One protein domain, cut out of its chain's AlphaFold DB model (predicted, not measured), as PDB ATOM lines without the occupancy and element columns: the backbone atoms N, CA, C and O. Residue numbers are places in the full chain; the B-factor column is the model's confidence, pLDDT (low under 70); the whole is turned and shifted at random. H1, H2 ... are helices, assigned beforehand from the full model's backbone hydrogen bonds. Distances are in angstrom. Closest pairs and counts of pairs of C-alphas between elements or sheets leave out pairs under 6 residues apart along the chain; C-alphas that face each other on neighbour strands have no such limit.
ATOM      1  N   ASP A 182     -41.205  11.029 -27.190       51.94
ATOM      2  CA  ASP A 182     -40.843  12.386 -27.660       51.94
ATOM      3  C   ASP A 182     -39.348  12.525 -28.057       51.94
ATOM      4  O   ASP A 182     -38.869  13.504 -28.646       51.94
ATOM      5  N   ARG A 183     -38.563  11.483 -27.756       44.31
ATOM      6  CA  ARG A 183     -37.094  11.489 -27.841       44.31
ATOM      7  C   ARG A 183     -36.548  11.100 -29.212       44.31
ATOM      8  O   ARG A 183     -35.540  11.656 -29.651       44.31
ATOM      9  N   THR A 184     -37.216  10.188 -29.915       55.44
ATOM     10  CA  THR A 184     -36.919   9.908 -31.330       55.44
ATOM     11  C   THR A 184     -37.142  11.157 -32.169       55.44
ATOM     12  O   THR A 184     -36.321  11.471 -33.025       55.44
ATOM     13  N   VAL A 185     -38.187  11.920 -31.853       58.00
ATOM     14  CA  VAL A 185     -38.569  13.135 -32.567       58.00
ATOM     15  C   VAL A 185     -37.529  14.240 -32.383       58.00
ATOM     16  O   VAL A 185     -37.098  14.837 -33.364       58.00
ATOM     17  N   THR A 186     -37.051  14.488 -31.161       62.34
ATOM     18  CA  THR A 186     -36.084  15.575 -30.907       62.34
ATOM     19  C   THR A 186     -34.690  15.281 -31.476       62.34
ATOM     20  O   THR A 186     -34.089  16.151 -32.111       62.34
ATOM     21  N   ILE A 187     -34.190  14.047 -31.338       65.56
ATOM     22  CA  ILE A 187     -32.912  13.641 -31.953       65.56
ATOM     23  C   ILE A 187     -33.039  13.644 -33.478       65.56
ATOM     24  O   ILE A 187     -32.161  14.174 -34.159       65.56
ATOM     25  N   ALA A 188     -34.144  13.126 -34.023       67.88
ATOM     26  CA  ALA A 188     -34.397  13.180 -35.458       67.88
ATOM     27  C   ALA A 188     -34.468  14.625 -35.965       67.88
ATOM     28  O   ALA A 188     -33.898  14.909 -37.011       67.88
ATOM     29  N   ARG A 189     -35.075  15.557 -35.216       70.38
ATOM     30  CA  ARG A 189     -35.105  16.994 -35.553       70.38
ATOM     31  C   ARG A 189     -33.710  17.619 -35.540       70.38
ATOM     32  O   ARG A 189     -33.381  18.372 -36.452       70.38
ATOM     33  N   SER A 190     -32.877  17.296 -34.549       81.94
ATOM     34  CA  SER A 190     -31.490  17.782 -34.480       81.94
ATOM     35  C   SER A 190     -30.644  17.247 -35.639       81.94
ATOM     36  O   SER A 190     -30.002  18.032 -36.334       81.94
ATOM     37  N   ILE A 191     -30.725  15.941 -35.916       84.00
ATOM     38  CA  ILE A 191     -30.039  15.307 -37.049       84.00
ATOM     39  C   ILE A 191     -30.569  15.859 -38.375       84.00
ATOM     40  O   ILE A 191     -29.783  16.151 -39.266       84.00
ATOM     41  N   ALA A 192     -31.881  16.053 -38.518       85.06
ATOM     42  CA  ALA A 192     -32.477  16.626 -39.722       85.06
ATOM     43  C   ALA A 192     -31.999  18.063 -39.960       85.06
ATOM     44  O   ALA A 192     -31.691  18.417 -41.096       85.06
ATOM     45  N   ARG A 193     -31.870  18.872 -38.902       90.38
ATOM     46  CA  ARG A 193     -31.315  20.228 -38.988       90.38
ATOM     47  C   ARG A 193     -29.830  20.214 -39.355       90.38
ATOM     48  O   ARG A 193     -29.426  20.974 -40.230       90.38
ATOM     49  N   GLU A 194     -29.039  19.338 -38.731       93.00
ATOM     50  CA  GLU A 194     -27.618  19.136 -39.058       93.00
ATOM     51  C   GLU A 194     -27.458  18.725 -40.532       93.00
ATOM     52  O   GLU A 194     -26.664  19.308 -41.270       93.00
ATOM     53  N   ASN A 195     -28.286  17.782 -40.986       94.12
ATOM     54  CA  ASN A 195     -28.327  17.294 -42.360       94.12
ATOM     55  C   ASN A 195     -28.711  18.397 -43.349       94.12
ATOM     56  O   ASN A 195     -28.036  18.560 -44.362       94.12
ATOM     57  N   ALA A 196     -29.764  19.163 -43.061       93.62
ATOM     58  CA  ALA A 196     -30.219  20.253 -43.917       93.62
ATOM     59  C   ALA A 196     -29.129  21.317 -44.091       93.62
ATOM     60  O   ALA A 196     -28.868  21.755 -45.212       93.62
ATOM     61  N   GLU A 197     -28.439  21.678 -43.007       96.06
ATOM     62  CA  GLU A 197     -27.349  22.650 -43.063       96.06
ATOM     63  C   GLU A 197     -26.141  22.111 -43.835       96.06
ATOM     64  O   GLU A 197     -25.580  22.807 -44.684       96.06
ATOM     65  N   LEU A 198     -25.772  20.844 -43.621       96.44
ATOM     66  CA  LEU A 198     -24.681  20.209 -44.356       96.44
ATOM     67  C   LEU A 198     -24.981  20.158 -45.863       96.44
ATOM     68  O   LEU A 198     -24.115  20.481 -46.679       96.44
ATOM     69  N   VAL A 199     -26.216  19.814 -46.245       96.00
ATOM     70  CA  VAL A 199     -26.676  19.820 -47.643       96.00
ATOM     71  C   VAL A 199     -26.653  21.234 -48.223       96.00
ATOM     72  O   VAL A 199     -26.124  21.425 -49.320       96.00
ATOM     73  N   ARG A 200     -27.150  22.233 -47.484       96.75
ATOM     74  CA  ARG A 200     -27.150  23.646 -47.896       96.75
ATOM     75  C   ARG A 200     -25.733  24.151 -48.171       96.75
ATOM     76  O   ARG A 200     -25.470  24.690 -49.247       96.75
ATOM     77  N   LEU A 201     -24.796  23.926 -47.250       97.25
ATOM     78  CA  LEU A 201     -23.397  24.344 -47.400       97.25
ATOM     79  C   LEU A 201     -22.705  23.645 -48.580       97.25
ATOM     80  O   LEU A 201     -21.892  24.251 -49.282       97.25
ATOM     81  N   ARG A 202     -23.047  22.381 -48.853       96.81
ATOM     82  CA  ARG A 202     -22.522  21.653 -50.016       96.81
ATOM     83  C   ARG A 202     -23.127  22.119 -51.336       96.81
ATOM     84  O   ARG A 202     -22.383  22.212 -52.313       96.81
ATOM     85  N   ALA A 203     -24.411  22.471 -51.368       93.62
ATOM     86  CA  ALA A 203     -25.049  23.087 -52.532       93.62
ATOM     87  C   ALA A 203     -24.398  24.437 -52.886       93.62
ATOM     88  O   ALA A 203     -24.143  24.711 -54.057       93.62
ATOM     89  N   LEU A 204     -24.011  25.215 -51.870       96.62
ATOM     90  CA  LEU A 204     -23.240  26.457 -52.010       96.62
ATOM     91  C   LEU A 204     -21.752  26.238 -52.348       96.62
ATOM     92  O   LEU A 204     -20.989  27.198 -52.425       96.62
ATOM     93  N   ARG A 205     -21.320  24.984 -52.551       96.75
ATOM     94  CA  ARG A 205     -19.930  24.591 -52.845       96.75
ATOM     95  C   ARG A 205     -18.908  25.098 -51.819       96.75
ATOM     96  O   ARG A 205     -17.739  25.278 -52.155       96.75
ATOM     97  N   VAL A 206     -19.315  25.263 -50.560       97.50
ATOM     98  CA  VAL A 206     -18.414  25.685 -49.479       97.50
ATOM     99  C   VAL A 206     -17.302  24.633 -49.303       97.50
ATOM    100  O   VAL A 206     -17.586  23.423 -49.286       97.50
ATOM    101  N   PRO A 207     -16.020  25.040 -49.202       97.69
ATOM    102  CA  PRO A 207     -14.924  24.105 -48.994       97.69
ATOM    103  C   PRO A 207     -15.050  23.422 -47.631       97.69
ATOM    104  O   PRO A 207     -15.418  24.029 -46.628       97.69
ATOM    105  N   TRP A 208     -14.675  22.147 -47.577       97.31
ATOM    106  CA  TRP A 208     -14.788  21.311 -46.379       97.31
ATOM    107  C   TRP A 208     -14.123  21.897 -45.119       97.31
ATOM    108  O   TRP A 208     -14.603  21.663 -44.012       97.31
ATOM    109  N   ARG A 209     -13.052  22.684 -45.290       96.69
ATOM    110  CA  ARG A 209     -12.347  23.381 -44.198       96.69
ATOM    111  C   ARG A 209     -13.176  24.483 -43.533       96.69
ATOM    112  O   ARG A 209     -12.940  24.782 -42.371       96.69
ATOM    113  N   GLU A 210     -14.126  25.072 -44.251       97.50
ATOM    114  CA  GLU A 210     -15.048  26.068 -43.694       97.50
ATOM    115  C   GLU A 210     -16.290  25.391 -43.115       97.50
ATOM    116  O   GLU A 210     -16.733  25.752 -42.031       97.50
ATOM    117  N   ILE A 211     -16.781  24.331 -43.768       96.94
ATOM    118  CA  ILE A 211     -17.925  23.547 -43.280       96.94
ATOM    119  C   ILE A 211     -17.676  23.032 -41.861       96.94
ATOM    120  O   ILE A 211     -18.544  23.169 -41.010       96.94
ATOM    121  N   ILE A 212     -16.490  22.488 -41.566       97.38
ATOM    122  CA  ILE A 212     -16.196  21.943 -40.230       97.38
ATOM    123  C   ILE A 212     -16.299  22.992 -39.109       97.38
ATOM    124  O   ILE A 212     -16.619  22.634 -37.979       97.38
ATOM    125  N   LYS A 213     -16.108  24.286 -39.409       95.88
ATOM    126  CA  LYS A 213     -16.268  25.362 -38.418       95.88
ATOM    127  C   LYS A 213     -17.726  25.518 -37.969       95.88
ATOM    128  O   LYS A 213     -17.966  25.916 -36.836       95.88
ATOM    129  N   SER A 214     -18.687  25.160 -38.825       95.31
ATOM    130  CA  SER A 214     -20.124  25.173 -38.521       95.31
ATOM    131  C   SER A 214     -20.601  23.946 -37.732       95.31
ATOM    132  O   SER A 214     -21.721  23.955 -37.230       95.31
ATOM    133  N   PHE A 215     -19.772  22.903 -37.601       94.50
ATOM    134  CA  PHE A 215     -20.109  21.657 -36.899       94.50
ATOM    135  C   PHE A 215     -19.061  21.335 -35.819       94.50
ATOM    136  O   PHE A 215     -18.282  20.384 -35.969       94.50
ATOM    137  N   PRO A 216     -19.008  22.114 -34.721       86.38
ATOM    138  CA  PRO A 216     -18.035  21.895 -33.657       86.38
ATOM    139  C   PRO A 216     -18.161  20.480 -33.074       86.38
ATOM    140  O   PRO A 216     -19.253  19.995 -32.784       86.38
ATOM    141  N   GLY A 217     -17.023  19.800 -32.916       85.06
ATOM    142  CA  GLY A 217     -16.960  18.432 -32.389       85.06
ATOM    143  C   GLY A 217     -17.184  17.317 -33.418       85.06
ATOM    144  O   GLY A 217     -17.062  16.143 -33.064       85.06
ATOM    145  N   ARG A 218     -17.464  17.642 -34.686       90.25
ATOM    146  CA  ARG A 218     -17.478  16.665 -35.784       90.25
ATOM    147  C   ARG A 218     -16.119  16.614 -36.478       90.25
ATOM    148  O   ARG A 218     -15.489  17.635 -36.730       90.25
ATOM    149  N   GLU A 219     -15.674  15.411 -36.824       92.19
ATOM    150  CA  GLU A 219     -14.471  15.224 -37.639       92.19
ATOM    151  C   GLU A 219     -14.798  15.345 -39.130       92.19
ATOM    152  O   GLU A 219     -15.861  14.917 -39.589       92.19
ATOM    153  N   LEU A 220     -13.848  15.859 -39.915       95.31
ATOM    154  CA  LEU A 220     -14.034  16.065 -41.351       95.31
ATOM    155  C   LEU A 220     -14.431  14.776 -42.092       95.31
ATOM    156  O   LEU A 220     -15.375  14.785 -42.881       95.31
ATOM    157  N   GLY A 221     -13.737  13.666 -41.821       92.38
ATOM    158  CA  GLY A 221     -14.026  12.379 -42.461       92.38
ATOM    159  C   GLY A 221     -15.439  11.870 -42.154       92.38
ATOM    160  O   GLY A 221     -16.100  11.319 -43.032       92.38
ATOM    161  N   HIS A 222     -15.943  12.127 -40.941       91.81
ATOM    162  CA  HIS A 222     -17.316  11.794 -40.568       91.81
ATOM    163  C   HIS A 222     -18.328  12.599 -41.387       91.81
ATOM    164  O   HIS A 222     -19.235  11.999 -41.953       91.81
ATOM    165  N   LEU A 223     -18.154  13.918 -41.528       95.38
ATOM    166  CA  LEU A 223     -19.058  14.758 -42.329       95.38
ATOM    167  C   LEU A 223     -19.042  14.385 -43.823       95.38
ATOM    168  O   LEU A 223     -20.087  14.399 -44.475       95.38
ATOM    169  N   GLN A 224     -17.876  14.017 -44.363       95.06
ATOM    170  CA  GLN A 224     -17.726  13.556 -45.750       95.06
ATOM    171  C   GLN A 224     -18.443  12.229 -46.007       95.06
ATOM    172  O   GLN A 224     -19.170  12.092 -46.992       95.06
ATOM    173  N   ASN A 225     -18.279  11.262 -45.106       91.81
ATOM    174  CA  ASN A 225     -19.014  10.004 -45.190       91.81
ATOM    175  C   ASN A 225     -20.515  10.251 -45.005       91.81
ATOM    176  O   ASN A 225     -21.328   9.728 -45.763       91.81
ATOM    177  N   HIS A 226     -20.890  11.114 -44.063       92.56
ATOM    178  CA  HIS A 226     -22.283  11.411 -43.751       92.56
ATOM    179  C   HIS A 226     -23.023  12.053 -44.928       92.56
ATOM    180  O   HIS A 226     -24.095  11.576 -45.297       92.56
ATOM    181  N   ILE A 227     -22.440  13.047 -45.612       94.50
ATOM    182  CA  ILE A 227     -23.102  13.660 -46.776       94.50
ATOM    183  C   ILE A 227     -23.362  12.646 -47.898       94.50
ATOM    184  O   ILE A 227     -24.398  12.731 -48.554       94.50
ATOM    185  N   SER A 228     -22.480  11.656 -48.085       90.44
ATOM    186  CA  SER A 228     -22.678  10.600 -49.090       90.44
ATOM    187  C   SER A 228     -23.893   9.712 -48.789       90.44
ATOM    188  O   SER A 228     -24.493   9.163 -49.707       90.44
ATOM    189  N   THR A 229     -24.288   9.624 -47.514       88.44
ATOM    190  CA  THR A 229     -25.491   8.902 -47.075       88.44
ATOM    191  C   THR A 229     -26.752   9.769 -47.130       88.44
ATOM    192  O   THR A 229     -27.809   9.278 -47.515       88.44
ATOM    193  N   VAL A 230     -26.643  11.057 -46.782       89.25
ATOM    194  CA  VAL A 230     -27.776  12.001 -46.684       89.25
ATOM    195  C   VAL A 230     -28.198  12.546 -48.044       89.25
ATOM    196  O   VAL A 230     -29.377  12.800 -48.268       89.25
ATOM    197  N   THR A 231     -27.246  12.728 -48.959       85.69
ATOM    198  CA  THR A 231     -27.531  13.040 -50.361       85.69
ATOM    199  C   THR A 231     -27.405  11.755 -51.161       85.69
ATOM    200  O   THR A 231     -26.329  11.494 -51.707       85.69
ATOM    201  N   PRO A 232     -28.463  10.918 -51.242       68.81
ATOM    202  CA  PRO A 232     -28.472   9.839 -52.210       68.81
ATOM    203  C   PRO A 232     -28.247  10.505 -53.557       68.81
ATOM    204  O   PRO A 232     -29.028  11.336 -54.023       68.81
ATOM    205  N   THR A 233     -27.067  10.263 -54.107       56.88
ATOM    206  CA  THR A 233     -26.584  11.013 -55.248       56.88
ATOM    207  C   THR A 233     -27.596  10.823 -56.374       56.88
ATOM    208  O   THR A 233     -27.960   9.697 -56.706       56.88
ATOM    209  N   HIS A 234     -27.985  11.918 -57.027       45.84
ATOM    210  CA  HIS A 234     -28.696  11.922 -58.312       45.84
ATOM    211  C   HIS A 234     -28.034  11.024 -59.388       45.84
ATOM    212  O   HIS A 234     -28.612  10.814 -60.451       45.84
TER     213      HIS A 234
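Overview. This is residues 182 to 234 of the 352 residues of an uncharacterized protein of Friedmanniomyces endolithicus (UniProt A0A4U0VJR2). Picture one long helix, H1, whose first part, residues 182 to 191, sticks out as a bare arm, while its last part belongs to a small three-helix head. In that head the chain turns at the end of H1, the short H2 folds back near it, and H3 is set across H1 at residues 195 to 199. The printed part has 53 residues with three named helices, in the order H1, H2, H3, and no named strand; the class is all helix. The whole is only just compact, close to loose, with a radius of gyration of the C-alphas of 11.5 A, and it spans 36 by 29 by 18 A, the arm making much of the length.

Arrangement. Start from the longest helix, H1, residues 182 to 203, and look at residues 195 to 199, the part of it that alone touches H3, residues 220 to 230. The closest C-alphas of these two helices are those of Asn 195 and Val 230, 6.9 A apart. Their lines are about perpendicular, at 78 degrees. Go on along H1 to Leu 201, where H2, residues 208 to 214, is close but not clearly touching: the closest C-alphas, those of Leu 201 and Ile 211, are 6.9 A apart. H1 and H2 run opposite ways at a steep tilt of 39 degrees. H2 is also close to H3 but not clearly touching it, with the closest C-alphas, those of Ile 212 and Leu 220, 6.4 A apart. The lines of H2 and H3 are about perpendicular, at 88 degrees. In H1 every O i to N i+4 pair is within hydrogen-bond range; in H3 it is 6 of 7, and in H2 1 of 3, beside 3 of 4 O i to N i+3 pairs.

Along the chain. Find C-alpha 182 at (-40.843, 12.386, -27.660); from there H1 runs 31.3 A to C-alpha 203 at (-25.049, 23.087, -52.532). H2 begins at Trp 208 and ends at Ser 214, 10.3 A from first to last C-alpha. H3 begins at Leu 220 and runs 15.3 A to C-alpha 230 at (-27.776, 12.001, -46.684).

Size, cuts and confidence. The two C-alphas farthest apart are those of Asp 182 and Pro 207, at 35.6 A. Leave out residues 182 to 191, which stand free, and the body of 43 residues spans 27 by 19 by 18 A. The printed part has no cut, and the links from H1 to H2 and from H2 to H3 are both tight, with 4 and 5 residues between the helices. The mean pLDDT of the printed part is 86.0; look for values under 70 at residues 182 to 188 and 232 to 234 of this predicted model.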